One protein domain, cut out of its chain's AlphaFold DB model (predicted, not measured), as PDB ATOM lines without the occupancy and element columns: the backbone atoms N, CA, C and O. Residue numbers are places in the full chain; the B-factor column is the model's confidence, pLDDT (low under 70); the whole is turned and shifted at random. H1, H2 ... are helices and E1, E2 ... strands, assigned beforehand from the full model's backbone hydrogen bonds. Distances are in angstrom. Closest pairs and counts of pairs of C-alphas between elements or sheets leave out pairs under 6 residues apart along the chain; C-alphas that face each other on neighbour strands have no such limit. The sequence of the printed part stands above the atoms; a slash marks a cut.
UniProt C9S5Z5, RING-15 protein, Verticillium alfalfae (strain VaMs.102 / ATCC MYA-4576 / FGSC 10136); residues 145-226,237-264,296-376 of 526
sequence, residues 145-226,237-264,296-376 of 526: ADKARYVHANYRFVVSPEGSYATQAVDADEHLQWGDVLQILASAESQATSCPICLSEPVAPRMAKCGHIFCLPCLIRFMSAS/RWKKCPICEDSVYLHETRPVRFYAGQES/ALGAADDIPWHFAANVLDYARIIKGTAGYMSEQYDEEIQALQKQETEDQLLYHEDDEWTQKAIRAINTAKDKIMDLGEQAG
ATOM      1  N   ALA A 145     -25.457  31.527 -12.830       64.12
ATOM      2  CA  ALA A 145     -24.022  31.729 -13.031       64.12
ATOM      3  C   ALA A 145     -23.583  31.466 -14.485       64.12
ATOM      4  O   ALA A 145     -22.757  32.207 -15.009       64.12
ATOM      5  N   ASP A 146     -24.163  30.471 -15.162       74.31
ATOM      6  CA  ASP A 146     -23.835  30.163 -16.560       74.31
ATOM      7  C   ASP A 146     -24.451  31.195 -17.516       74.31
ATOM      8  O   ASP A 146     -23.839  31.548 -18.522       74.31
ATOM      9  N   LYS A 147     -25.620  31.751 -17.169       82.00
ATOM     10  CA  LYS A 147     -26.247  32.862 -17.905       82.00
ATOM     11  C   LYS A 147     -25.441  34.156 -17.762       82.00
ATOM     12  O   LYS A 147     -25.141  34.793 -18.765       82.00
ATOM     13  N   ALA A 148     -25.003  34.496 -16.547       82.31
ATOM     14  CA  ALA A 148     -24.106  35.628 -16.308       82.31
ATOM     15  C   ALA A 148     -22.770  35.464 -17.054       82.31
ATOM     16  O   ALA A 148     -22.305  36.409 -17.686       82.31
ATOM     17  N   ARG A 149     -22.202  34.249 -17.069       82.62
ATOM     18  CA  ARG A 149     -21.016  33.905 -17.872       82.62
ATOM     19  C   ARG A 149     -21.252  34.043 -19.369       82.62
ATOM     20  O   ARG A 149     -20.367  34.532 -20.054       82.62
ATOM     21  N   TYR A 150     -22.412  33.634 -19.885       86.44
ATOM     22  CA  TYR A 150     -22.756  33.802 -21.299       86.44
ATOM     23  C   TYR A 150     -22.885  35.282 -21.678       86.44
ATOM     24  O   TYR A 150     -22.293  35.707 -22.670       86.44
ATOM     25  N   VAL A 151     -23.608  36.070 -20.871       90.44
ATOM     26  CA  VAL A 151     -23.751  37.518 -21.082       90.44
ATOM     27  C   VAL A 151     -22.385  38.190 -21.030       90.44
ATOM     28  O   VAL A 151     -22.042  38.945 -21.934       90.44
ATOM     29  N   HIS A 152     -21.568  37.846 -20.030       89.12
ATOM     30  CA  HIS A 152     -20.190  38.300 -19.967       89.12
ATOM     31  C   HIS A 152     -19.448  37.899 -21.248       89.12
ATOM     32  O   HIS A 152     -18.925  38.776 -21.919       89.12
ATOM     33  N   ALA A 153     -19.418  36.622 -21.630       87.50
ATOM     34  CA  ALA A 153     -18.565  36.122 -22.707       87.50
ATOM     35  C   ALA A 153     -18.860  36.705 -24.102       87.50
ATOM     36  O   ALA A 153     -17.930  36.836 -24.894       87.50
ATOM     37  N   ASN A 154     -20.119  37.049 -24.398       88.94
ATOM     38  CA  ASN A 154     -20.555  37.399 -25.757       88.94
ATOM     39  C   ASN A 154     -20.837  38.892 -25.976       88.94
ATOM     40  O   ASN A 154     -20.779  39.339 -27.119       88.94
ATOM     41  N   TYR A 155     -21.125  39.668 -24.927       93.19
ATOM     42  CA  TYR A 155     -21.394  41.104 -25.056       93.19
ATOM     43  C   TYR A 155     -20.206  41.964 -24.616       93.19
ATOM     44  O   TYR A 155     -19.263  41.500 -23.965       93.19
ATOM     45  N   ARG A 156     -20.262  43.241 -25.003       94.44
ATOM     46  CA  ARG A 156     -19.282  44.276 -24.662       94.44
ATOM     47  C   ARG A 156     -19.957  45.322 -23.767       94.44
ATOM     48  O   ARG A 156     -21.171  45.500 -23.834       94.44
ATOM     49  N   PHE A 157     -19.203  45.996 -22.902       96.38
ATOM     50  CA  PHE A 157     -19.777  46.782 -21.798       96.38
ATOM     51  C   PHE A 157     -19.220  48.203 -21.733       96.38
ATOM     52  O   PHE A 157     -18.006  48.395 -21.673       96.38
ATOM     53  N   VAL A 158     -20.113  49.191 -21.662       96.69
ATOM     54  CA  VAL A 158     -19.782  50.556 -21.235       96.69
ATOM     55  C   VAL A 158     -20.018  50.643 -19.730       96.69
ATOM     56  O   VAL A 158     -21.114  50.336 -19.253       96.69
ATOM     57  N   VAL A 159     -18.996  51.037 -18.976       95.81
ATOM     58  CA  VAL A 159     -18.987  51.030 -17.505       95.81
ATOM     59  C   VAL A 159     -18.786  52.427 -16.917       95.81
ATOM     60  O   VAL A 159     -18.293  53.333 -17.597       95.81
ATOM     61  N   SER A 160     -19.178  52.592 -15.650       93.44
ATOM     62  CA  SER A 160     -19.045  53.835 -14.883       93.44
ATOM     63  C   SER A 160     -17.583  54.284 -14.779       93.44
ATOM     64  O   SER A 160     -16.717  53.444 -14.522       93.44
ATOM     65  N   PRO A 161     -17.272  55.584 -14.925       90.44
ATOM     66  CA  PRO A 161     -15.905  56.083 -14.781       90.44
ATOM     67  C   PRO A 161     -15.379  56.003 -13.338       90.44
ATOM     68  O   PRO A 161     -14.165  55.994 -13.145       90.44
ATOM     69  N   GLU A 162     -16.269  55.922 -12.343       87.88
ATOM     70  CA  GLU A 162     -15.936  55.896 -10.907       87.88
ATOM     71  C   GLU A 162     -15.381  54.540 -10.433       87.88
ATOM     72  O   GLU A 162     -14.709  54.460  -9.404       87.88
ATOM     73  N   GLY A 163     -15.670  53.462 -11.170       86.19
ATOM     74  CA  GLY A 163     -15.248  52.109 -10.817       86.19
ATOM     75  C   GLY A 163     -13.768  51.837 -11.103       86.19
ATOM     76  O   GLY A 163     -13.173  52.370 -12.044       86.19
ATOM     77  N   SER A 164     -13.172  50.951 -10.302       89.69
ATOM     78  CA  SER A 164     -11.832  50.409 -10.552       89.69
ATOM     79  C   SER A 164     -11.940  49.063 -11.264       89.69
ATOM     80  O   SER A 164     -12.582  48.147 -10.752       89.69
ATOM     81  N   TYR A 165     -11.288  48.936 -12.423       92.06
ATOM     82  CA  TYR A 165     -11.385  47.741 -13.272       92.06
ATOM     83  C   TYR A 165     -10.024  47.146 -13.660       92.06
ATOM     84  O   TYR A 165      -9.909  46.435 -14.659       92.06
ATOM     85  N   ALA A 166      -8.976  47.419 -12.875       90.75
ATOM     86  CA  ALA A 166      -7.622  46.921 -13.138       90.75
ATOM     87  C   ALA A 166      -7.560  45.380 -13.221       90.75
ATOM     88  O   ALA A 166      -6.766  44.823 -13.974       90.75
ATOM     89  N   THR A 167      -8.437  44.669 -12.503       91.75
ATOM     90  CA  THR A 167      -8.554  43.206 -12.601       91.75
ATOM     91  C   THR A 167      -9.078  42.752 -13.964       91.75
ATOM     92  O   THR A 167      -8.494  41.853 -14.564       91.75
ATOM     93  N   GLN A 168     -10.111  43.407 -14.503       92.12
ATOM     94  CA  GLN A 168     -10.697  43.101 -15.815       92.12
ATOM     95  C   GLN A 168      -9.855  43.652 -16.990       92.12
ATOM     96  O   GLN A 168      -9.966  43.182 -18.125       92.12
ATOM     97  N   ALA A 169      -8.976  44.628 -16.733       90.50
ATOM     98  CA  ALA A 169      -7.955  45.074 -17.683       90.50
ATOM     99  C   ALA A 169      -6.864  44.010 -17.918       90.50
ATOM    100  O   ALA A 169      -6.267  43.975 -18.996       90.50
ATOM    101  N   VAL A 170      -6.628  43.122 -16.940       90.62
ATOM    102  CA  VAL A 170      -5.608  42.057 -16.989       90.62
ATOM    103  C   VAL A 170      -6.202  40.687 -17.337       90.62
ATOM    104  O   VAL A 170      -5.615  39.966 -18.147       90.62
ATOM    105  N   ASP A 171      -7.357  40.330 -16.765       90.81
ATOM    106  CA  ASP A 171      -8.036  39.045 -16.978       90.81
ATOM    107  C   ASP A 171      -9.409  39.230 -17.646       90.81
ATOM    108  O   ASP A 171     -10.270  39.963 -17.161       90.81
ATOM    109  N   ALA A 172      -9.627  38.545 -18.772       90.00
ATOM    110  CA  ALA A 172     -10.860  38.635 -19.554       90.00
ATOM    111  C   ALA A 172     -12.039  37.868 -18.927       90.00
ATOM    112  O   ALA A 172     -13.185  38.075 -19.335       90.00
ATOM    113  N   ASP A 173     -11.763  36.971 -17.975       90.38
ATOM    114  CA  ASP A 173     -12.758  36.115 -17.325       90.38
ATOM    115  C   ASP A 173     -13.332  36.713 -16.041       90.38
ATOM    116  O   ASP A 173     -14.396  36.275 -15.586       90.38
ATOM    117  N   GLU A 174     -12.666  37.716 -15.465       90.94
ATOM    118  CA  GLU A 174     -13.133  38.386 -14.256       90.94
ATOM    119  C   GLU A 174     -14.402  39.189 -14.559       90.94
ATOM    120  O   GLU A 174     -14.462  39.959 -15.518       90.94
ATOM    121  N   HIS A 175     -15.454  38.968 -13.774       90.06
ATOM    122  CA  HIS A 175     -16.771  39.510 -14.092       90.06
ATOM    123  C   HIS A 175     -16.886  40.979 -13.662       90.06
ATOM    124  O   HIS A 175     -16.299  41.421 -12.672       90.06
ATOM    125  N   LEU A 176     -17.686  41.747 -14.400       91.25
ATOM    126  CA  LEU A 176     -18.066  43.102 -14.011       91.25
ATOM    127  C   LEU A 176     -19.163  43.080 -12.944       91.25
ATOM    128  O   LEU A 176     -20.080  42.253 -12.991       91.25
ATOM    129  N   GLN A 177     -19.119  44.042 -12.020       90.81
ATOM    130  CA  GLN A 177     -20.252  44.296 -11.139       90.81
ATOM    131  C   GLN A 177     -21.402  44.871 -11.962       90.81
ATOM    132  O   GLN A 177     -21.264  45.883 -12.646       90.81
ATOM    133  N   TRP A 178     -22.573  44.240 -11.881       90.81
ATOM    134  CA  TRP A 178     -23.735  44.660 -12.670       90.81
ATOM    135  C   TRP A 178     -24.225  46.073 -12.316       90.81
ATOM    136  O   TRP A 178     -24.930  46.688 -13.113       90.81
ATOM    137  N   GLY A 179     -23.857  46.591 -11.137       91.38
ATOM    138  CA  GLY A 179     -24.086  47.977 -10.714       91.38
ATOM    139  C   GLY A 179     -23.376  49.010 -11.597       91.38
ATOM    140  O   GLY A 179     -23.972  50.040 -11.910       91.38
ATOM    141  N   ASP A 180     -22.181  48.672 -12.082       93.44
ATOM    142  CA  ASP A 180     -21.269  49.599 -12.760       93.44
ATOM    143  C   ASP A 180     -21.502  49.666 -14.277       93.44
ATOM    144  O   ASP A 180     -21.036  50.588 -14.943       93.44
ATOM    145  N   VAL A 181     -22.229  48.697 -14.842       95.50
ATOM    146  CA  VAL A 181     -22.582  48.661 -16.269       95.50
ATOM    147  C   VAL A 181     -23.586  49.775 -16.577       95.50
ATOM    148  O   VAL A 181     -24.726  49.735 -16.115       95.50
ATOM    149  N   LEU A 182     -23.187  50.750 -17.394       95.62
ATOM    150  CA  LEU A 182     -24.049  51.844 -17.845       95.62
ATOM    151  C   LEU A 182     -24.823  51.470 -19.115       95.62
ATOM    152  O   LEU A 182     -26.024  51.722 -19.180       95.62
ATOM    153  N   GLN A 183     -24.161  50.823 -20.078       96.94
ATOM    154  CA  GLN A 183     -24.738  50.375 -21.352       96.94
ATOM    155  C   GLN A 183     -24.092  49.054 -21.791       96.94
ATOM    156  O   GLN A 183     -22.929  48.784 -21.484       96.94
ATOM    157  N   ILE A 184     -24.834  48.228 -22.523       97.31
ATOM    158  CA  ILE A 184     -24.337  46.986 -23.128       97.31
ATOM    159  C   ILE A 184     -24.286  47.180 -24.642       97.31
ATOM    160  O   ILE A 184     -25.273  47.591 -25.242       97.31
ATOM    161  N   LEU A 185     -23.150  46.886 -25.265       95.75
ATOM    162  CA  LEU A 185     -22.999  46.919 -26.715       95.75
ATOM    163  C   LEU A 185     -23.205  45.500 -27.260       95.75
ATOM    164  O   LEU A 185     -22.534  44.555 -26.828       95.75
ATOM    165  N   ALA A 186     -24.140  45.369 -28.196       94.75
ATOM    166  CA  ALA A 186     -24.445  44.144 -28.923       94.75
ATOM    167  C   ALA A 186     -24.172  44.346 -30.420       94.75
ATOM    168  O   ALA A 186     -24.435  45.418 -30.961       94.75
ATOM    169  N   SER A 187     -23.673  43.310 -31.090       91.81
ATOM    170  CA  SER A 187     -23.448  43.314 -32.540       91.81
ATOM    171  C   SER A 187     -24.769  43.496 -33.295       91.81
ATOM    172  O   SER A 187     -25.700  42.706 -33.122       91.81
ATOM    173  N   ALA A 188     -24.851  44.514 -34.156       91.12
ATOM    174  CA  ALA A 188     -26.015  44.716 -35.025       91.12
ATOM    175  C   ALA A 188     -26.142  43.627 -36.113       91.12
ATOM    176  O   ALA A 188     -27.243  43.336 -36.564       91.12
ATOM    177  N   GLU A 189     -25.032  42.989 -36.496       89.19
ATOM    178  CA  GLU A 189     -24.990  41.966 -37.551       89.19
ATOM    179  C   GLU A 189     -25.252  40.548 -37.015       89.19
ATOM    180  O   GLU A 189     -25.969  39.755 -37.623       89.19
ATOM    181  N   SER A 190     -24.653  40.203 -35.869       85.38
ATOM    182  CA  SER A 190     -24.617  38.824 -35.350       85.38
ATOM    183  C   SER A 190     -25.428  38.598 -34.073       85.38
ATOM    184  O   SER A 190     -25.661  37.448 -33.697       85.38
ATOM    185  N   GLN A 191     -25.859  39.670 -33.398       89.50
ATOM    186  CA  GLN A 191     -26.592  39.611 -32.126       89.50
ATOM    187  C   GLN A 191     -27.921  40.379 -32.149       89.50
ATOM    188  O   GLN A 191     -28.613  40.416 -31.127       89.50
ATOM    189  N   ALA A 192     -28.309  40.957 -33.293       87.56
ATOM    190  CA  ALA A 192     -29.637  41.526 -33.483       87.56
ATOM    191  C   ALA A 192     -30.719  40.474 -33.204       87.56
ATOM    192  O   ALA A 192     -30.654  39.326 -33.647       87.56
ATOM    193  N   THR A 193     -31.724  40.870 -32.428       91.00
ATOM    194  CA  THR A 193     -32.804  39.992 -31.984       91.00
ATOM    195  C   THR A 193     -34.093  40.792 -31.876       91.00
ATOM    196  O   THR A 193     -34.061  41.969 -31.513       91.00
ATOM    197  N   SER A 194     -35.228  40.179 -32.204       95.06
ATOM    198  CA  SER A 194     -36.528  40.826 -32.050       95.06
ATOM    199  C   SER A 194     -36.962  40.851 -30.584       95.06
ATOM    200  O   SER A 194     -36.616  39.981 -29.783       95.06
ATOM    201  N   CYS A 195     -37.754  41.858 -30.220       96.12
ATOM    202  CA  CYS A 195     -38.354  41.952 -28.900       96.12
ATOM    203  C   CYS A 195     -39.289  40.751 -28.658       96.12
ATOM    204  O   CYS A 195     -40.272  40.602 -29.383       96.12
ATOM    205  N   PRO A 196     -39.108  39.949 -27.595       94.62
ATOM    206  CA  PRO A 196     -39.949  38.774 -27.331       94.62
ATOM    207  C   PRO A 196     -41.414  39.083 -26.978       94.62
ATOM    208  O   PRO A 196     -42.190  38.158 -26.757       94.62
ATOM    209  N   ILE A 197     -41.775  40.366 -26.848       93.94
ATOM    210  CA  ILE A 197     -43.112  40.834 -26.454       93.94
ATOM    211  C   ILE A 197     -43.894  41.353 -27.670       93.94
ATOM    212  O   ILE A 197     -45.025  40.925 -27.871       93.94
ATOM    213  N   CYS A 198     -43.311  42.245 -28.484       93.25
ATOM    214  CA  CYS A 198     -43.963  42.778 -29.693       93.25
ATOM    215  C   CYS A 198     -43.524  42.098 -31.001       93.25
ATOM    216  O   CYS A 198     -44.125  42.348 -32.038       93.25
ATOM    217  N   LEU A 199     -42.500  41.236 -30.964       94.56
ATOM    218  CA  LEU A 199     -41.905  40.513 -32.101       94.56
ATOM    219  C   LEU A 199     -41.230  41.386 -33.182       94.56
ATOM    220  O   LEU A 199     -40.657  40.840 -34.124       94.56
ATOM    221  N   SER A 200     -41.213  42.709 -33.003       93.50
ATOM    222  CA  SER A 200     -40.524  43.694 -33.852       93.50
ATOM    223  C   SER A 200     -39.071  43.949 -33.424       93.50
ATOM    224  O   SER A 200     -38.607  43.441 -32.398       93.50
ATOM    225  N   GLU A 201     -38.346  44.770 -34.190       95.00
ATOM    226  CA  GLU A 201     -37.052  45.331 -33.780       95.00
ATOM    227  C   GLU A 201     -37.195  46.127 -32.460       95.00
ATOM    228  O   GLU A 201     -38.168  46.870 -32.295       95.00
ATOM    229  N   PRO A 202     -36.296  45.949 -31.473       96.44
ATOM    230  CA  PRO A 202     -36.522  46.468 -30.130       96.44
ATOM    231  C   PRO A 202     -36.099  47.938 -29.960       96.44
ATOM    232  O   PRO A 202     -34.914  48.255 -29.884       96.44
ATOM    233  N   VAL A 203     -37.077  48.832 -29.794       95.75
ATOM    234  CA  VAL A 203     -36.858  50.269 -29.530       95.75
ATOM    235  C   VAL A 203     -36.537  50.530 -28.052       95.75
ATOM    236  O   VAL A 203     -37.161  49.950 -27.157       95.75
ATOM    237  N   ALA A 204     -35.557  51.406 -27.790       96.94
ATOM    238  CA  ALA A 204     -34.965  51.638 -26.463       96.94
ATOM    239  C   ALA A 204     -34.655  50.309 -25.729       96.94
ATOM    240  O   ALA A 204     -35.246  50.023 -24.678       96.94
ATOM    241  N   PRO A 205     -33.819  49.428 -26.314       97.69
ATOM    242  CA  PRO A 205     -33.706  48.039 -25.884       97.69
ATOM    243  C   PRO A 205     -33.067  47.901 -24.496       97.69
ATOM    244  O   PRO A 205     -32.121  48.598 -24.134       97.69
ATOM    245  N   ARG A 206     -33.588  46.964 -23.701       97.06
ATOM    246  CA  ARG A 206     -33.207  46.715 -22.307       97.06
ATOM    247  C   ARG A 206     -32.896  45.243 -22.096       97.06
ATOM    248  O   ARG A 206     -33.774  44.396 -22.254       97.06
ATOM    249  N   MET A 207     -31.663  44.945 -21.701       96.25
ATOM    250  CA  MET A 207     -31.228  43.598 -21.345       96.25
ATOM    251  C   MET A 207     -31.481  43.337 -19.858       96.25
ATOM    252  O   MET A 207     -31.040  44.101 -18.995       96.25
ATOM    253  N   ALA A 208     -32.167  42.240 -19.550       94.00
ATOM    254  CA  ALA A 208     -32.248  41.701 -18.196       94.00
ATOM    255  C   ALA A 208     -30.992  40.877 -17.854       94.00
ATOM    256  O   ALA A 208     -30.334  40.356 -18.748       94.00
ATOM    257  N   LYS A 209     -30.695  40.662 -16.563       91.12
ATOM    258  CA  LYS A 209     -29.537  39.855 -16.100       91.12
ATOM    259  C   LYS A 209     -29.431  38.446 -16.714       91.12
ATOM    260  O   LYS A 209     -28.356  37.858 -16.714       91.12
ATOM    261  N   CYS A 210     -30.534  37.898 -17.223       89.94
ATOM    262  CA  CYS A 210     -30.588  36.612 -17.916       89.94
ATOM    263  C   CYS A 210     -30.159  36.661 -19.399       89.94
ATOM    264  O   CYS A 210     -30.181  35.624 -20.056       89.94
ATOM    265  N   GLY A 211     -29.804  37.837 -19.927       92.00
ATOM    266  CA  GLY A 211     -29.339  38.066 -21.302       92.00
ATOM    267  C   GLY A 211     -30.426  38.430 -22.318       92.00
ATOM    268  O   GLY A 211     -30.105  38.894 -23.406       92.00
ATOM    269  N   HIS A 212     -31.708  38.273 -21.978       93.62
ATOM    270  CA  HIS A 212     -32.806  38.582 -22.897       93.62
ATOM    271  C   HIS A 212     -33.067  40.089 -22.995       93.62
ATOM    272  O   HIS A 212     -33.062  40.794 -21.981       93.62
ATOM    273  N   ILE A 213     -33.311  40.550 -24.224       96.69
ATOM    274  CA  ILE A 213     -33.467  41.959 -24.603       96.69
ATOM    275  C   ILE A 213     -34.943  42.238 -24.921       96.69
ATOM    276  O   ILE A 213     -35.588  41.451 -25.606       96.69
ATOM    277  N   PHE A 214     -35.480  43.356 -24.434       97.12
ATOM    278  CA  PHE A 214     -36.873  43.783 -24.632       97.12
ATOM    279  C   PHE A 214     -36.925  45.281 -24.956       97.12
ATOM    280  O   PHE A 214     -36.064  46.014 -24.476       97.12
ATOM    281  N   CYS A 215     -37.941  45.784 -25.667       97.50
ATOM    282  CA  CYS A 215     -38.171  47.238 -25.710       97.50
ATOM    283  C   CYS A 215     -38.462  47.757 -24.293       97.50
ATOM    284  O   CYS A 215     -39.245  47.129 -23.571       97.50
ATOM    285  N   LEU A 216     -37.938  48.926 -23.910       97.38
ATOM    286  CA  LEU A 216     -38.304  49.574 -22.644       97.38
ATOM    287  C   LEU A 216     -39.834  49.726 -22.449       97.38
ATOM    288  O   LEU A 216     -40.316  49.280 -21.403       97.38
ATOM    289  N   PRO A 217     -40.633  50.259 -23.403       96.25
ATOM    290  CA  PRO A 217     -42.089  50.366 -23.229       96.25
ATOM    291  C   PRO A 217     -42.772  48.998 -23.076       96.25
ATOM    292  O   PRO A 217     -43.612  48.823 -22.190       96.25
ATOM    293  N   CYS A 218     -42.359  47.992 -23.860       95.50
ATOM    294  CA  CYS A 218     -42.861  46.617 -23.742       95.50
ATOM    295  C   CYS A 218     -42.583  46.022 -22.355       95.50
ATOM    296  O   CYS A 218     -43.466  45.409 -21.753       95.50
ATOM    297  N   LEU A 219     -41.373  46.224 -21.827       95.19
ATOM    298  CA  LEU A 219     -40.992  45.743 -20.504       95.19
ATOM    299  C   LEU A 219     -41.770  46.466 -19.396       95.19
ATOM    300  O   LEU A 219     -42.257  45.809 -18.478       95.19
ATOM    301  N   ILE A 220     -41.954  47.789 -19.482       94.50
ATOM    302  CA  ILE A 220     -42.770  48.547 -18.517       94.50
ATOM    303  C   ILE A 220     -44.222  48.043 -18.531       94.50
ATOM    304  O   ILE A 220     -44.777  47.781 -17.460       94.50
ATOM    305  N   ARG A 221     -44.823  47.839 -19.714       93.31
ATOM    306  CA  ARG A 221     -46.177  47.271 -19.877       93.31
ATOM    307  C   ARG A 221     -46.273  45.870 -19.268       93.31
ATOM    308  O   ARG A 221     -47.155  45.621 -18.448       93.31
ATOM    309  N   PHE A 222     -45.321  44.987 -19.571       92.56
ATOM    310  CA  PHE A 222     -45.250  43.630 -19.014       92.56
ATOM    311  C   PHE A 222     -45.146  43.621 -17.480       92.56
ATOM    312  O   PHE A 222     -45.893  42.903 -16.814       92.56
ATOM    313  N   MET A 223     -44.272  44.456 -16.908       90.62
ATOM    314  CA  MET A 223     -44.090  44.602 -15.457       90.62
ATOM    315  C   MET A 223     -45.299  45.254 -14.760       90.62
ATOM    316  O   MET A 223     -45.491  45.055 -13.560       90.62
ATOM    317  N   SER A 224     -46.109  46.015 -15.502       88.69
ATOM    318  CA  SER A 224     -47.305  46.702 -14.997       88.69
ATOM    319  C   SER A 224     -48.584  45.872 -15.111       88.69
ATOM    320  O   SER A 224     -49.504  46.096 -14.327       88.69
ATOM    321  N   ALA A 225     -48.641  44.911 -16.041       85.75
ATOM    322  CA  ALA A 225     -49.746  43.965 -16.152       85.75
ATOM    323  C   ALA A 225     -49.963  43.228 -14.819       85.75
ATOM    324  O   ALA A 225     -49.003  42.836 -14.150       85.75
ATOM    325  N   SER A 226     -51.216  43.034 -14.416       61.38
ATOM    326  CA  SER A 226     -51.549  42.385 -13.149       61.38
ATOM    327  C   SER A 226     -51.336  40.872 -13.217       61.38
ATOM    328  O   SER A 226     -52.112  40.179 -13.867       61.38
ATOM    329  N   ARG A 237     -41.244  45.050  -7.485       79.69
ATOM    330  CA  ARG A 237     -41.962  44.132  -8.376       79.69
ATOM    331  C   ARG A 237     -40.965  43.447  -9.313       79.69
ATOM    332  O   ARG A 237     -40.212  44.122 -10.016       79.69
ATOM    333  N   TRP A 238     -41.004  42.121  -9.327       88.38
ATOM    334  CA  TRP A 238     -40.278  41.266 -10.260       88.38
ATOM    335  C   TRP A 238     -41.270  40.408 -11.036       88.38
ATOM    336  O   TRP A 238     -42.374  40.149 -10.556       88.38
ATOM    337  N   LYS A 239     -40.872  39.954 -12.222       89.75
ATOM    338  CA  LYS A 239     -41.630  38.983 -13.021       89.75
ATOM    339  C   LYS A 239     -40.715  37.918 -13.599       89.75
ATOM    340  O   LYS A 239     -39.501  38.095 -13.628       89.75
ATOM    341  N   LYS A 240     -41.284  36.805 -14.062       91.19
ATOM    342  CA  LYS A 240     -40.531  35.772 -14.785       91.19
ATOM    343  C   LYS A 240     -40.265  36.215 -16.224       91.19
ATOM    344  O   LYS A 240     -41.169  36.702 -16.896       91.19
ATOM    345  N   CYS A 241     -39.045  36.009 -16.708       91.19
ATOM    346  CA  CYS A 241     -38.673  36.222 -18.104       91.19
ATOM    347  C   CYS A 241     -39.538  35.341 -19.035       91.19
ATOM    348  O   CYS A 241     -39.532  34.124 -18.840       91.19
ATOM    349  N   PRO A 242     -40.195  35.887 -20.081       89.75
ATOM    350  CA  PRO A 242     -41.014  35.092 -21.005       89.75
ATOM    351  C   PRO A 242     -40.267  33.935 -21.690       89.75
ATOM    352  O   PRO A 242     -40.868  32.898 -21.946       89.75
ATOM    353  N   ILE A 243     -38.960  34.096 -21.944       89.31
ATOM    354  CA  ILE A 243     -38.130  33.080 -22.619       89.31
ATOM    355  C   ILE A 243     -37.567  32.018 -21.659       89.31
ATOM    356  O   ILE A 243     -37.626  30.831 -21.959       89.31
ATOM    357  N   CYS A 244     -36.984  32.426 -20.523       89.31
ATOM    358  CA  CYS A 244     -36.165  31.537 -19.681       89.31
ATOM    359  C   CYS A 244     -36.557  31.493 -18.195       89.31
ATOM    360  O   CYS A 244     -35.801  30.955 -17.388       89.31
ATOM    361  N   GLU A 245     -37.697  32.088 -17.836       88.06
ATOM    362  CA  GLU A 245     -38.335  32.066 -16.506       88.06
ATOM    363  C   GLU A 245     -37.575  32.694 -15.328       88.06
ATOM    364  O   GLU A 245     -38.161  32.839 -14.254       88.06
ATOM    365  N   ASP A 246     -36.333  33.141 -15.522       88.56
ATOM    366  CA  ASP A 246     -35.570  33.884 -14.512       88.56
ATOM    367  C   ASP A 246     -36.317  35.129 -14.016       88.56
ATOM    368  O   ASP A 246     -37.031  35.789 -14.775       88.56
ATOM    369  N   SER A 247     -36.088  35.502 -12.757       90.31
ATOM    370  CA  SER A 247     -36.575  36.762 -12.198       90.31
ATOM    371  C   SER A 247     -35.963  37.969 -12.917       90.31
ATOM    372  O   SER A 247     -34.748  38.161 -12.927       90.31
ATOM    373  N   VAL A 248     -36.829  38.816 -13.469       91.44
ATOM    374  CA  VAL A 248     -36.510  40.105 -14.083       91.44
ATOM    375  C   VAL A 248     -37.006  41.222 -13.169       91.44
ATOM    376  O   VAL A 248     -38.178  41.258 -12.789       91.44
ATOM    377  N   TYR A 249     -36.111  42.154 -12.856       92.75
ATOM    378  CA  TYR A 249     -36.394  43.392 -12.137       92.75
ATOM    379  C   TYR A 249     -36.142  44.572 -13.079       92.75
ATOM    380  O   TYR A 249     -35.061  44.672 -13.656       92.75
ATOM    381  N   LEU A 250     -37.103  45.493 -13.213       92.25
ATOM    382  CA  LEU A 250     -36.987  46.630 -14.143       92.25
ATOM    383  C   LEU A 250     -35.744  47.493 -13.856       92.25
ATOM    384  O   LEU A 250     -35.002  47.834 -14.774       92.25
ATOM    385  N   HIS A 251     -35.482  47.776 -12.575       91.38
ATOM    386  CA  HIS A 251     -34.338  48.576 -12.118       91.38
ATOM    387  C   HIS A 251     -32.975  47.887 -12.300       91.38
ATOM    388  O   HIS A 251     -31.945  48.540 -12.185       91.38
ATOM    389  N   GLU A 252     -32.960  46.580 -12.576       92.25
ATOM    390  CA  GLU A 252     -31.742  45.826 -12.874       92.25
ATOM    391  C   GLU A 252     -31.519  45.644 -14.379       92.25
ATOM    392  O   GLU A 252     -30.552  44.995 -14.771       92.25
ATOM    393  N   THR A 253     -32.390  46.173 -15.242       95.44
ATOM    394  CA  THR A 253     -32.164  46.105 -16.691       95.44
ATOM    395  C   THR A 253     -31.214  47.199 -17.161       95.44
ATOM    396  O   THR A 253     -31.240  48.322 -16.655       95.44
ATOM    397  N   ARG A 254     -30.357  46.877 -18.134       96.81
ATOM    398  CA  ARG A 254     -29.380  47.816 -18.703       96.81
ATOM    399  C   ARG A 254     -29.748  48.179 -20.144       96.81
ATOM    400  O   ARG A 254     -30.217  47.292 -20.861       96.81
ATOM    401  N   PRO A 255     -29.592  49.451 -20.563       97.56
ATOM    402  CA  PRO A 255     -29.780  49.836 -21.956       97.56
ATOM    403  C   PRO A 255     -28.797  49.081 -22.847       97.56
ATOM    404  O   PRO A 255     -27.643  48.858 -22.469       97.56
ATOM    405  N   VAL A 256     -29.273  48.682 -24.019       97.69
ATOM    406  CA  VAL A 256     -28.477  48.034 -25.058       97.69
ATOM    407  C   VAL A 256     -28.286  49.017 -26.207       97.69
ATOM    408  O   VAL A 256     -29.196  49.765 -26.546       97.69
ATOM    409  N   ARG A 257     -27.116  48.992 -26.837       95.75
ATOM    410  CA  ARG A 257     -26.880  49.601 -28.143       95.75
ATOM    411  C   ARG A 257     -26.571  48.491 -29.132       95.75
ATOM    412  O   ARG A 257     -25.599  47.762 -28.933       95.75
ATOM    413  N   PHE A 258     -27.357  48.383 -30.198       95.06
ATOM    414  CA  PHE A 258     -26.931  47.623 -31.368       95.06
ATOM    415  C   PHE A 258     -25.907  48.464 -32.128       95.06
ATOM    416  O   PHE A 258     -26.178  49.601 -32.513       95.06
ATOM    417  N   TYR A 259     -24.696  47.938 -32.259       92.50
ATOM    418  CA  TYR A 259     -23.546  48.638 -32.810       92.50
ATOM    419  C   TYR A 259     -22.930  47.790 -33.921       92.50
ATOM    420  O   TYR A 259     -22.612  46.624 -33.701       92.50
ATOM    421  N   ALA A 260     -22.794  48.377 -35.112       86.88
ATOM    422  CA  ALA A 260     -22.117  47.754 -36.248       86.88
ATOM    423  C   ALA A 260     -20.635  48.161 -36.312       86.88
ATOM    424  O   ALA A 260     -19.773  47.308 -36.449       86.88
ATOM    425  N   GLY A 261     -20.308  49.452 -36.165       86.94
ATOM    426  CA  GLY A 261     -18.916  49.928 -36.135       86.94
ATOM    427  C   GLY A 261     -18.089  49.505 -37.357       86.94
ATOM    428  O   GLY A 261     -18.356  49.928 -38.481       86.94
ATOM    429  N   GLN A 262     -17.057  48.696 -37.120       84.88
ATOM    430  CA  GLN A 262     -16.217  48.034 -38.127       84.88
ATOM    431  C   GLN A 262     -16.536  46.536 -38.312       84.88
ATOM    432  O   GLN A 262     -15.755  45.819 -38.943       84.88
ATOM    433  N   GLU A 263     -17.642  46.041 -37.754       84.44
ATOM    434  CA  GLU A 263     -18.169  44.712 -38.057       84.44
ATOM    435  C   GLU A 263     -18.698  44.659 -39.498       84.44
ATOM    436  O   GLU A 263     -19.299  45.607 -40.002       84.44
ATOM    437  N   SER A 264     -18.474  43.530 -40.163       80.00
ATOM    438  CA  SER A 264     -19.065  43.208 -41.461       80.00
ATOM    439  C   SER A 264     -19.908  41.938 -41.336       80.00
ATOM    440  O   SER A 264     -19.612  41.109 -40.466       80.00
ATOM    441  N   ALA A 296      -3.326  53.848 -26.932       62.81
ATOM    442  CA  ALA A 296      -4.227  53.191 -25.984       62.81
ATOM    443  C   ALA A 296      -3.628  51.904 -25.380       62.81
ATOM    444  O   ALA A 296      -3.908  51.582 -24.229       62.81
ATOM    445  N   LEU A 297      -2.746  51.201 -26.105       59.72
ATOM    446  CA  LEU A 297      -1.998  50.047 -25.578       59.72
ATOM    447  C   LEU A 297      -0.966  50.423 -24.492       59.72
ATOM    448  O   LEU A 297      -0.507  49.541 -23.766       59.72
ATOM    449  N   GLY A 298      -0.607  51.706 -24.355       56.62
ATOM    450  CA  GLY A 298       0.274  52.194 -23.287       56.62
ATOM    451  C   GLY A 298      -0.387  52.244 -21.903       56.62
ATOM    452  O   GLY A 298       0.310  52.179 -20.893       56.62
ATOM    453  N   ALA A 299      -1.722  52.303 -21.838       59.97
ATOM    454  CA  ALA A 299      -2.504  52.339 -20.600       59.97
ATOM    455  C   ALA A 299      -2.782  50.926 -20.043       59.97
ATOM    456  O   ALA A 299      -3.911  50.590 -19.708       59.97
ATOM    457  N   ALA A 300      -1.754  50.076 -19.973       59.66
ATOM    458  CA  ALA A 300      -1.899  48.632 -19.747       59.66
ATOM    459  C   ALA A 300      -2.551  48.218 -18.406       59.66
ATOM    460  O   ALA A 300      -2.973  47.069 -18.284       59.66
ATOM    461  N   ASP A 301      -2.626  49.129 -17.430       69.25
ATOM    462  CA  ASP A 301      -3.110  48.869 -16.067       69.25
ATOM    463  C   ASP A 301      -4.599  49.248 -15.842       69.25
ATOM    464  O   ASP A 301      -5.133  48.991 -14.763       69.25
ATOM    465  N   ASP A 302      -5.286  49.850 -16.824       84.25
ATOM    466  CA  ASP A 302      -6.690  50.293 -16.706       84.25
ATOM    467  C   ASP A 302      -7.462  50.155 -18.037       84.25
ATOM    468  O   ASP A 302      -6.902  49.911 -19.104       84.25
ATOM    469  N   ILE A 303      -8.787  50.281 -17.971       89.38
ATOM    470  CA  ILE A 303      -9.698  50.094 -19.103       89.38
ATOM    471  C   ILE A 303      -9.850  51.397 -19.907       89.38
ATOM    472  O   ILE A 303     -10.064  52.457 -19.313       89.38
ATOM    473  N   PRO A 304      -9.786  51.348 -21.254       91.19
ATOM    474  CA  PRO A 304      -9.798  52.543 -22.090       91.19
ATOM    475  C   PRO A 304     -11.140  53.289 -22.097       91.19
ATOM    476  O   PRO A 304     -12.218  52.720 -21.908       91.19
ATOM    477  N   TRP A 305     -11.068  54.584 -22.399       90.62
ATOM    478  CA  TRP A 305     -12.220  55.466 -22.589       90.62
ATOM    479  C   TRP A 305     -12.861  55.303 -23.971       90.62
ATOM    480  O   TRP A 305     -12.166  55.081 -24.959       90.62
ATOM    481  N   HIS A 306     -14.180  55.489 -24.060       89.56
ATOM    482  CA  HIS A 306     -14.948  55.348 -25.309       89.56
ATOM    483  C   HIS A 306     -14.467  56.241 -26.471       89.56
ATOM    484  O   HIS A 306     -14.625  55.857 -27.625       89.56
ATOM    485  N   PHE A 307     -13.870  57.404 -26.186       87.56
ATOM    486  CA  PHE A 307     -13.351  58.329 -27.201       87.56
ATOM    487  C   PHE A 307     -11.959  57.954 -27.743       87.56
ATOM    488  O   PHE A 307     -11.465  58.608 -28.660       87.56
ATOM    489  N   ALA A 308     -11.290  56.941 -27.183       85.44
ATOM    490  CA  ALA A 308      -9.984  56.509 -27.674       85.44
ATOM    491  C   ALA A 308     -10.111  55.739 -29.006       85.44
ATOM    492  O   ALA A 308     -11.058  54.981 -29.231       85.44
ATOM    493  N   ALA A 309      -9.143  55.934 -29.905       83.00
ATOM    494  CA  ALA A 309      -9.207  55.418 -31.271       83.00
ATOM    495  C   ALA A 309      -9.386  53.888 -31.322       83.00
ATOM    496  O   ALA A 309      -8.682  53.142 -30.641       83.00
ATOM    497  N   ASN A 310     -10.320  53.422 -32.160       85.44
ATOM    498  CA  ASN A 310     -10.703  52.012 -32.335       85.44
ATOM    499  C   ASN A 310     -11.284  51.310 -31.079       85.44
ATOM    500  O   ASN A 310     -11.640  50.133 -31.143       85.44
ATOM    501  N   VAL A 311     -11.421  51.975 -29.926       89.25
ATOM    502  CA  VAL A 311     -11.858  51.312 -28.680       89.25
ATOM    503  C   VAL A 311     -13.319  50.862 -28.754       89.25
ATOM    504  O   VAL A 311     -13.622  49.728 -28.379       89.25
ATOM    505  N   LEU A 312     -14.208  51.675 -29.334       88.81
ATOM    506  CA  LEU A 312     -15.607  51.293 -29.580       88.81
ATOM    507  C   LEU A 312     -15.778  50.137 -30.581       88.81
ATOM    508  O   LEU A 312     -16.801  49.459 -30.522       88.81
ATOM    509  N   ASP A 313     -14.771  49.794 -31.383       89.94
ATOM    510  CA  ASP A 313     -14.818  48.635 -32.284       89.94
ATOM    511  C   ASP A 313     -14.270  47.352 -31.648       89.94
ATOM    512  O   ASP A 313     -14.884  46.297 -31.767       89.94
ATOM    513  N   TYR A 314     -13.127  47.417 -30.955       90.44
ATOM    514  CA  TYR A 314     -12.392  46.210 -30.535       90.44
ATOM    515  C   TYR A 314     -12.345  45.984 -29.017       90.44
ATOM    516  O   TYR A 314     -12.179  44.846 -28.577       90.44
ATOM    517  N   ALA A 315     -12.484  47.025 -28.189       91.88
ATOM    518  CA  ALA A 315     -12.361  46.863 -26.742       91.88
ATOM    519  C   ALA A 315     -13.633  46.260 -26.135       91.88
ATOM    520  O   ALA A 315     -14.760  46.662 -26.429       91.88
ATOM    521  N   ARG A 316     -13.449  45.276 -25.262       91.81
ATOM    522  CA  ARG A 316     -14.534  44.506 -24.646       91.81
ATOM    523  C   ARG A 316     -15.266  45.261 -23.532       91.81
ATOM    524  O   ARG A 316     -16.464  45.073 -23.340       91.81
ATOM    525  N   ILE A 317     -14.535  46.094 -22.803       94.19
ATOM    526  CA  ILE A 317     -15.018  46.908 -21.689       94.19
ATOM    527  C   ILE A 317     -14.476  48.320 -21.923       94.19
ATOM    528  O   ILE A 317     -13.353  48.467 -22.412       94.19
ATOM    529  N   ILE A 318     -15.292  49.339 -21.659       94.25
ATOM    530  CA  ILE A 318     -15.046  50.720 -22.086       94.25
ATOM    531  C   ILE A 318     -15.563  51.692 -21.018       94.25
ATOM    532  O   ILE A 318     -16.705  51.566 -20.583       94.25
ATOM    533  N   LYS A 319     -14.781  52.704 -20.627       92.81
ATOM    534  CA  LYS A 319     -15.261  53.776 -19.734       92.81
ATOM    535  C   LYS A 319     -16.136  54.780 -20.492       92.81
ATOM    536  O   LYS A 319     -15.675  55.462 -21.419       92.81
ATOM    537  N   GLY A 320     -17.404  54.870 -20.095       92.50
ATOM    538  CA  GLY A 320     -18.353  55.870 -20.589       92.50
ATOM    539  C   GLY A 320     -18.218  57.188 -19.827       92.50
ATOM    540  O   GLY A 320     -17.938  57.189 -18.632       92.50
ATOM    541  N   THR A 321     -18.423  58.320 -20.501       92.56
ATOM    542  CA  THR A 321     -18.613  59.614 -19.823       92.56
ATOM    543  C   THR A 321     -20.100  59.925 -19.685       92.56
ATOM    544  O   THR A 321     -20.932  59.374 -20.407       92.56
ATOM    545  N   ALA A 322     -20.439  60.854 -18.788       92.75
ATOM    546  CA  ALA A 322     -21.810  61.340 -18.659       92.75
ATOM    547  C   ALA A 322     -22.333  61.975 -19.961       92.75
ATOM    548  O   ALA A 322     -23.477  61.733 -20.331       92.75
ATOM    549  N   GLY A 323     -21.478  62.699 -20.699       93.19
ATOM    550  CA  GLY A 323     -21.811  63.251 -22.019       93.19
ATOM    551  C   GLY A 323     -22.187  62.170 -23.037       93.19
ATOM    552  O   GLY A 323     -23.277  62.221 -23.596       93.19
ATOM    553  N   TYR A 324     -21.352  61.132 -23.186       94.44
ATOM    554  CA  TYR A 324     -21.654  59.987 -24.056       94.44
ATOM    555  C   TYR A 324     -23.000  59.341 -23.700       94.44
ATOM    556  O   TYR A 324     -23.849  59.134 -24.561       94.44
ATOM    557  N   MET A 325     -23.230  59.054 -22.417       95.62
ATOM    558  CA  MET A 325     -24.482  58.431 -21.977       95.62
ATOM    559  C   MET A 325     -25.703  59.346 -22.151       95.62
ATOM    560  O   MET A 325     -26.790  58.852 -22.442       95.62
ATOM    561  N   SER A 326     -25.531  60.663 -22.011       95.62
ATOM    562  CA  SER A 326     -26.566  61.661 -22.297       95.62
ATOM    563  C   SER A 326     -26.985  61.619 -23.768       95.62
ATOM    564  O   SER A 326     -28.176  61.512 -24.048       95.62
ATOM    565  N   GLU A 327     -26.022  61.635 -24.695       95.69
ATOM    566  CA  GLU A 327     -26.272  61.525 -26.141       95.69
ATOM    567  C   GLU A 327     -26.982  60.208 -26.491       95.69
ATOM    568  O   GLU A 327     -27.942  60.198 -27.256       95.69
ATOM    569  N   GLN A 328     -26.569  59.093 -25.878       96.00
ATOM    570  CA  GLN A 328     -27.218  57.791 -26.068       96.00
ATOM    571  C   GLN A 328     -28.674  57.763 -25.586       96.00
ATOM    572  O   GLN A 328     -29.526  57.159 -26.235       96.00
ATOM    573  N   TYR A 329     -28.990  58.436 -24.480       97.62
ATOM    574  CA  TYR A 329     -30.375  58.577 -24.038       97.62
ATOM    575  C   TYR A 329     -31.199  59.504 -24.939       97.62
ATOM    576  O   TYR A 329     -32.384  59.239 -25.134       97.62
ATOM    577  N   ASP A 330     -30.593  60.532 -25.537       97.81
ATOM    578  CA  ASP A 330     -31.269  61.378 -26.526       97.81
ATOM    579  C   ASP A 330     -31.579  60.615 -27.828       97.81
ATOM    580  O   ASP A 330     -32.669  60.781 -28.381       97.81
ATOM    581  N   GLU A 331     -30.685  59.726 -28.281       97.00
ATOM    582  CA  GLU A 331     -30.952  58.780 -29.380       97.00
ATOM    583  C   GLU A 331     -32.128  57.834 -29.042       97.00
ATOM    584  O   GLU A 331     -33.039  57.663 -29.856       97.00
ATOM    585  N   GLU A 332     -32.167  57.260 -27.829       97.06
ATOM    586  CA  GLU A 332     -33.281  56.402 -27.387       97.06
ATOM    587  C   GLU A 332     -34.626  57.155 -27.318       97.06
ATOM    588  O   GLU A 332     -35.657  56.604 -27.709       97.06
ATOM    589  N   ILE A 333     -34.637  58.408 -26.845       98.00
ATOM    590  CA  ILE A 333     -35.854  59.238 -26.774       98.00
ATOM    591  C   ILE A 333     -36.382  59.550 -28.177       98.00
ATOM    592  O   ILE A 333     -37.582  59.409 -28.414       98.00
ATOM    593  N   GLN A 334     -35.508  59.915 -29.120       97.88
ATOM    594  CA  GLN A 334     -35.899  60.167 -30.513       97.88
ATOM    595  C   GLN A 334     -36.479  58.910 -31.177       97.88
ATOM    596  O   GLN A 334     -37.493  58.989 -31.872       97.88
ATOM    597  N   ALA A 335     -35.884  57.738 -30.929       96.75
ATOM    598  CA  ALA A 335     -36.394  56.470 -31.443       96.75
ATOM    599  C   ALA A 335     -37.789  56.130 -30.880       96.75
ATOM    600  O   ALA A 335     -38.660  55.689 -31.629       96.75
ATOM    601  N   LEU A 336     -38.029  56.393 -29.589       97.06
ATOM    602  CA  LEU A 336     -39.346  56.220 -28.962       97.06
ATOM    603  C   LEU A 336     -40.396  57.184 -29.531       97.06
ATOM    604  O   LEU A 336     -41.483  56.737 -29.877       97.06
ATOM    605  N   GLN A 337     -40.068  58.470 -29.690       96.56
ATOM    606  CA  GLN A 337     -40.965  59.475 -30.288       96.56
ATOM    607  C   GLN A 337     -41.323  59.153 -31.746       96.56
ATOM    608  O   GLN A 337     -42.455  59.370 -32.186       96.56
ATOM    609  N   LYS A 338     -40.365  58.608 -32.505       95.38
ATOM    610  CA  LYS A 338     -40.617  58.111 -33.857       95.38
ATOM    611  C   LYS A 338     -41.610  56.943 -33.831       95.38
ATOM    612  O   LYS A 338     -42.604  57.007 -34.549       95.38
ATOM    613  N   GLN A 339     -41.374  55.931 -32.990       93.50
ATOM    614  CA  GLN A 339     -42.275  54.779 -32.869       93.50
ATOM    615  C   GLN A 339     -43.686  55.214 -32.435       93.50
ATOM    616  O   GLN A 339     -44.663  54.796 -33.037       93.50
ATOM    617  N   GLU A 340     -43.794  56.129 -31.466       93.06
ATOM    618  CA  GLU A 340     -45.060  56.728 -31.010       93.06
ATOM    619  C   GLU A 340     -45.848  57.373 -32.160       93.06
ATOM    620  O   GLU A 340     -47.052  57.164 -32.293       93.06
ATOM    621  N   THR A 341     -45.155  58.109 -33.034       93.25
ATOM    622  CA  THR A 341     -45.763  58.748 -34.211       93.25
ATOM    623  C   THR A 341     -46.229  57.708 -35.237       93.25
ATOM    624  O   THR A 341     -47.312  57.840 -35.808       93.25
ATOM    625  N   GLU A 342     -45.430  56.666 -35.476       91.56
ATOM    626  CA  GLU A 342     -45.763  55.573 -36.399       91.56
ATOM    627  C   GLU A 342     -46.967  54.756 -35.890       91.56
ATOM    628  O   GLU A 342     -47.923  54.542 -36.643       91.56
ATOM    629  N   ASP A 343     -46.984  54.394 -34.604       89.94
ATOM    630  CA  ASP A 343     -48.064  53.637 -33.962       89.94
ATOM    631  C   ASP A 343     -49.379  54.440 -33.908       89.94
ATOM    632  O   ASP A 343     -50.453  53.911 -34.216       89.94
ATOM    633  N   GLN A 344     -49.311  55.743 -33.602       91.38
ATOM    634  CA  GLN A 344     -50.480  56.628 -33.593       91.38
ATOM    635  C   GLN A 344     -51.103  56.780 -34.991       91.38
ATOM    636  O   GLN A 344     -52.331  56.792 -35.121       91.38
ATOM    637  N   LEU A 345     -50.281  56.891 -36.040       91.75
ATOM    638  CA  LEU A 345     -50.751  57.048 -37.420       91.75
ATOM    639  C   LEU A 345     -51.303  55.748 -38.017       91.75
ATOM    640  O   LEU A 345     -52.261  55.805 -38.788       91.75
ATOM    641  N   LEU A 346     -50.699  54.599 -37.694       90.31
ATOM    642  CA  LEU A 346     -51.010  53.315 -38.331       90.31
ATOM    643  C   LEU A 346     -52.040  52.476 -37.563       90.31
ATOM    644  O   LEU A 346     -52.862  51.804 -38.189       90.31
ATOM    645  N   TYR A 347     -52.001  52.507 -36.229       87.94
ATOM    646  CA  TYR A 347     -52.816  51.647 -35.361       87.94
ATOM    647  C   TYR A 347     -53.755  52.416 -34.429       87.94
ATOM    648  O   TYR A 347     -54.689  51.817 -33.897       87.94
ATOM    649  N   HIS A 348     -53.533  53.724 -34.251       86.75
ATOM    650  CA  HIS A 348     -54.240  54.558 -33.274       86.75
ATOM    651  C   HIS A 348     -54.132  54.000 -31.835       86.75
ATOM    652  O   HIS A 348     -55.100  54.057 -31.076       86.75
ATOM    653  N   GLU A 349     -52.973  53.430 -31.474       83.69
ATOM    654  CA  GLU A 349     -52.696  52.943 -30.112       83.69
ATOM    655  C   GLU A 349     -52.360  54.105 -29.153       83.69
ATOM    656  O   GLU A 349     -51.887  55.164 -29.572       83.69
ATOM    657  N   ASP A 350     -52.628  53.908 -27.857       82.75
ATOM    658  CA  ASP A 350     -52.355  54.883 -26.796       82.75
ATOM    659  C   ASP A 350     -50.843  55.037 -26.513       82.75
ATOM    660  O   ASP A 350     -50.101  54.060 -26.383       82.75
ATOM    661  N   ASP A 351     -50.402  56.275 -26.290       89.75
ATOM    662  CA  ASP A 351     -49.005  56.675 -26.049       89.75
ATOM    663  C   ASP A 351     -48.471  56.335 -24.638       89.75
ATOM    664  O   ASP A 351     -47.274  56.473 -24.359       89.75
ATOM    665  N   GLU A 352     -49.337  55.865 -23.730       91.56
ATOM    666  CA  GLU A 352     -49.088  55.767 -22.284       91.56
ATOM    667  C   GLU A 352     -47.759  55.069 -21.929       91.56
ATOM    668  O   GLU A 352     -47.009  55.518 -21.053       91.56
ATOM    669  N   TRP A 353     -47.451  53.951 -22.593       93.44
ATOM    670  CA  TRP A 353     -46.262  53.142 -22.304       93.44
ATOM    671  C   TRP A 353     -44.979  53.766 -22.851       93.44
ATOM    672  O   TRP A 353     -43.933  53.671 -22.201       93.44
ATOM    673  N   THR A 354     -45.068  54.446 -23.991       94.25
ATOM    674  CA  THR A 354     -43.952  55.156 -24.624       94.25
ATOM    675  C   THR A 354     -43.620  56.424 -23.843       94.25
ATOM    676  O   THR A 354     -42.470  56.623 -23.454       94.25
ATOM    677  N   GLN A 355     -44.632  57.189 -23.427       95.12
ATOM    678  CA  GLN A 355     -44.464  58.335 -22.533       95.12
ATOM    679  C   GLN A 355     -43.889  57.942 -21.160       95.12
ATOM    680  O   GLN A 355     -43.026  58.639 -20.615       95.12
ATOM    681  N   LYS A 356     -44.296  56.796 -20.588       95.56
ATOM    682  CA  LYS A 356     -43.661  56.241 -19.374       95.56
ATOM    683  C   LYS A 356     -42.192  55.866 -19.605       95.56
ATOM    684  O   LYS A 356     -41.372  56.111 -18.719       95.56
ATOM    685  N   ALA A 357     -41.854  55.299 -20.765       96.62
ATOM    686  CA  ALA A 357     -40.479  54.965 -21.134       96.62
ATOM    687  C   ALA A 357     -39.600  56.223 -21.262       96.62
ATOM    688  O   ALA A 357     -38.552  56.288 -20.622       96.62
ATOM    689  N   ILE A 358     -40.063  57.255 -21.975       97.50
ATOM    690  CA  ILE A 358     -39.362  58.543 -22.130       97.50
ATOM    691  C   ILE A 358     -39.091  59.190 -20.759       97.50
ATOM    692  O   ILE A 358     -37.963  59.585 -20.469       97.50
ATOM    693  N   ARG A 359     -40.087  59.232 -19.860       97.31
ATOM    694  CA  ARG A 359     -39.907  59.764 -18.490       97.31
ATOM    695  C   ARG A 359     -38.873  58.976 -17.681       97.31
ATOM    696  O   ARG A 359     -38.085  59.579 -16.951       97.31
ATOM    697  N   ALA A 360     -38.859  57.648 -17.815       96.12
ATOM    698  CA  ALA A 360     -37.875  56.793 -17.157       96.12
ATOM    699  C   ALA A 360     -36.451  57.016 -17.699       96.12
ATOM    700  O   ALA A 360     -35.507  57.002 -16.908       96.12
ATOM    701  N   ILE A 361     -36.298  57.266 -19.006       97.12
ATOM    702  CA  ILE A 361     -35.009  57.613 -19.622       97.12
ATOM    703  C   ILE A 361     -34.535  58.986 -19.147       97.12
ATOM    704  O   ILE A 361     -33.409  59.074 -18.672       97.12
ATOM    705  N   ASN A 362     -35.384  60.021 -19.160       97.50
ATOM    706  CA  ASN A 362     -35.024  61.344 -18.626       97.50
ATOM    707  C   ASN A 362     -34.542  61.248 -17.167       97.50
ATOM    708  O   ASN A 362     -33.448  61.692 -16.844       97.50
ATOM    709  N   THR A 363     -35.268  60.514 -16.317       96.12
ATOM    710  CA  THR A 363     -34.860  60.280 -14.914       96.12
ATOM    711  C   THR A 363     -33.530  59.514 -14.784       96.12
ATOM    712  O   THR A 363     -32.869  59.594 -13.749       96.12
ATOM    713  N   ALA A 364     -33.140  58.714 -15.783       93.75
ATOM    714  CA  ALA A 364     -31.837  58.047 -15.824       93.75
ATOM    715  C   ALA A 364     -30.731  58.966 -16.371       93.75
ATOM    716  O   ALA A 364     -29.600  58.892 -15.896       93.75
ATOM    717  N   LYS A 365     -31.068  59.847 -17.320       94.94
ATOM    718  CA  LYS A 365     -30.191  60.872 -17.889       94.94
ATOM    719  C   LYS A 365     -29.741  61.865 -16.823       94.94
ATOM    720  O   LYS A 365     -28.538  62.001 -16.620       94.94
ATOM    721  N   ASP A 366     -30.692  62.443 -16.089       93.69
ATOM    722  CA  ASP A 366     -30.431  63.407 -15.012       93.69
ATOM    723  C   ASP A 366     -29.438  62.823 -13.989       93.69
ATOM    724  O   ASP A 366     -28.390  63.400 -13.723       93.69
ATOM    725  N   LYS A 367     -29.681  61.584 -13.533       91.38
ATOM    726  CA  LYS A 367     -28.790  60.872 -12.596       91.38
ATOM    727  C   LYS A 367     -27.372  60.662 -13.119       91.38
ATOM    728  O   LYS A 367     -26.437  60.652 -12.326       91.38
ATOM    729  N   ILE A 368     -27.195  60.422 -14.420       89.12
ATOM    730  CA  ILE A 368     -25.854  60.263 -14.997       89.12
ATOM    731  C   ILE A 368     -25.163  61.623 -15.156       89.12
ATOM    732  O   ILE A 368     -23.946  61.696 -14.984       89.12
ATOM    733  N   MET A 369     -25.909  62.698 -15.421       86.62
ATOM    734  CA  MET A 369     -25.362  64.058 -15.406       86.62
ATOM    735  C   MET A 369     -24.900  64.454 -13.995       86.62
ATOM    736  O   MET A 369     -23.747  64.854 -13.847       86.62
ATOM    737  N   ASP A 370     -25.716  64.208 -12.963       83.94
ATOM    738  CA  ASP A 370     -25.367  64.453 -11.552       83.94
ATOM    739  C   ASP A 370     -24.070  63.730 -11.128       83.94
ATOM    740  O   ASP A 370     -23.237  64.294 -10.413       83.94
ATOM    741  N   LEU A 371     -23.885  62.477 -11.570       76.69
ATOM    742  CA  LEU A 371     -22.654  61.704 -11.350       76.69
ATOM    743  C   LEU A 371     -21.472  62.287 -12.141       76.69
ATOM    744  O   LEU A 371     -20.364  62.388 -11.623       76.69
ATOM    745  N   GLY A 372     -21.697  62.717 -13.385       70.44
ATOM    746  CA  GLY A 372     -20.673  63.332 -14.233       70.44
ATOM    747  C   GLY A 372     -20.100  64.637 -13.678       70.44
ATOM    748  O   GLY A 372     -18.901  64.879 -13.821       70.44
ATOM    749  N   GLU A 373     -20.933  65.451 -13.026       65.88
ATOM    750  CA  GLU A 373     -20.503  66.683 -12.352       65.88
ATOM    751  C   GLU A 373     -19.686  66.391 -11.083       65.88
ATOM    752  O   GLU A 373     -18.689  67.065 -10.820       65.88
ATOM    753  N   GLN A 374     -20.052  65.351 -10.326       59.78
ATOM    754  CA  GLN A 374     -19.343  64.934  -9.108       59.78
ATOM    755  C   GLN A 374     -18.017  64.216  -9.397       59.78
ATOM    756  O   GLN A 374     -17.043  64.405  -8.668       59.78
ATOM    757  N   ALA A 375     -17.951  63.428 -10.475       56.97
ATOM    758  CA  ALA A 375     -16.786  62.623 -10.836       56.97
ATOM    759  C   ALA A 375     -15.595  63.434 -11.386       56.97
ATOM    760  O   ALA A 375     -14.539  62.852 -11.636       56.97
ATOM    761  N   GLY A 376     -15.742  64.754 -11.584       47.28
ATOM    762  CA  GLY A 376     -14.629  65.663 -11.876       47.28
ATOM    763  C   GLY A 376     -13.765  65.215 -13.055       47.28
ATOM    764  O   GLY A 376     -12.567  64.989 -12.883       47.28
TER     765      GLY A 376
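Overview. This is residues 145 to 226, 237 to 264 and 296 to 376 of the 526 residues of the protein "RING-15 protein" of Verticillium alfalfae (strain VaMs.102 / ATCC MYA-4576 / FGSC 10136) (UniProt C9S5Z5). A long helical hairpin, H5 and H6 side by side, runs along one side of a twisted six-stranded sheet, with H5 crossing over E3, E7 and E2. H3 stands at the sheet's E4 edge with a small strand hairpin, E5 and E6, beside it; the turn between H5 and H6, with His 348, makes one end of the long axis, and H2 and the stretch with Gly 298 lie far out towards the other. The printed part has 191 residues, in the order H1 E1 H2 E2 E3 E4 H3 E5 E6 E7 H4 E8 H5 H6, six named helices and eight named strands. The sheet, E4 E3 E7 E2 E1 E8, is mixed, and the class is mixed, helices and strands. The whole is compact, with a radius of gyration of the C-alphas of 17.0 A, yet elongated, spanning 55 by 36 by 36 A.

Arrangement. H1, residues 145 to 154, only grazes the large sheet with residues 151 to 154. E1, residues 156 to 159, is antiparallel to E2, residues 181 to 187; N 158 and O 183 are 2.9 A apart. H2, residues 166 to 170, is not on the sheet. E3, residues 205 to 207, and E4, residues 213 to 215, form a hairpin, with N 214 and O 206 at 3.0 A. H3, residues 216 to 224, stands up from the sheet over E4, its height 8.9 A. E5, residues 238 to 240, and E6, residues 247 to 249, form a hairpin with N 248 and O 239 at 2.8 A. E7, residues 254 to 259, is antiparallel to E3, N 256 to O 205 2.9 A, and parallel to E2, N 257 to O 184 2.8 A. H4, residues 311 to 314, is on the sheet at a height of 7.8 A. Edge strand E8, residues 317 to 319, is parallel to E1, with N 318 and O 157 at 2.9 A. H5, residues 322 to 346, runs across the strands at a height of 10.9 A, at 84 degrees to E7 on the local plane; H3 and H5 on one face make two layers, helices over a sheet. H6, residues 352 to 374, touches H5 at a shallow tilt of 9 degrees, opposite ways, a helical hairpin; the closest C-alphas, of Ala 322 and Gly 372, are 5.0 A apart. H6 touches H3 with residues 353 to 357 alone, closest at the C-alphas of Pro 217 and Trp 353, 5.1 A. Every O i to N i+4 pair is within hydrogen-bond range in H1, H2, H3 and H5, and 18 of 19 in H6; H4 is too short for one.

Along the chain. H1 begins at C-alpha 145 (-24.022, 31.729, -13.031). E2 is 17.1 A long, E7 15.3 A, H5 36.1 A and H6 33.8 A, ending at C-alpha 374 (-19.343, 64.934, -9.108).

Size, cuts and confidence. The C-alphas farthest apart, of Gly 298 and His 348, are 55.5 A apart. Residues 227 to 236 and 265 to 295 are not printed; the C-alpha gaps are 10.9 A and 23.7 A. The link from E2 to E3 is long, 17 residues. The mean pLDDT of the printed part is 89.7; residues 145, 226, 296 to 301 and 373 to 376 are under 70.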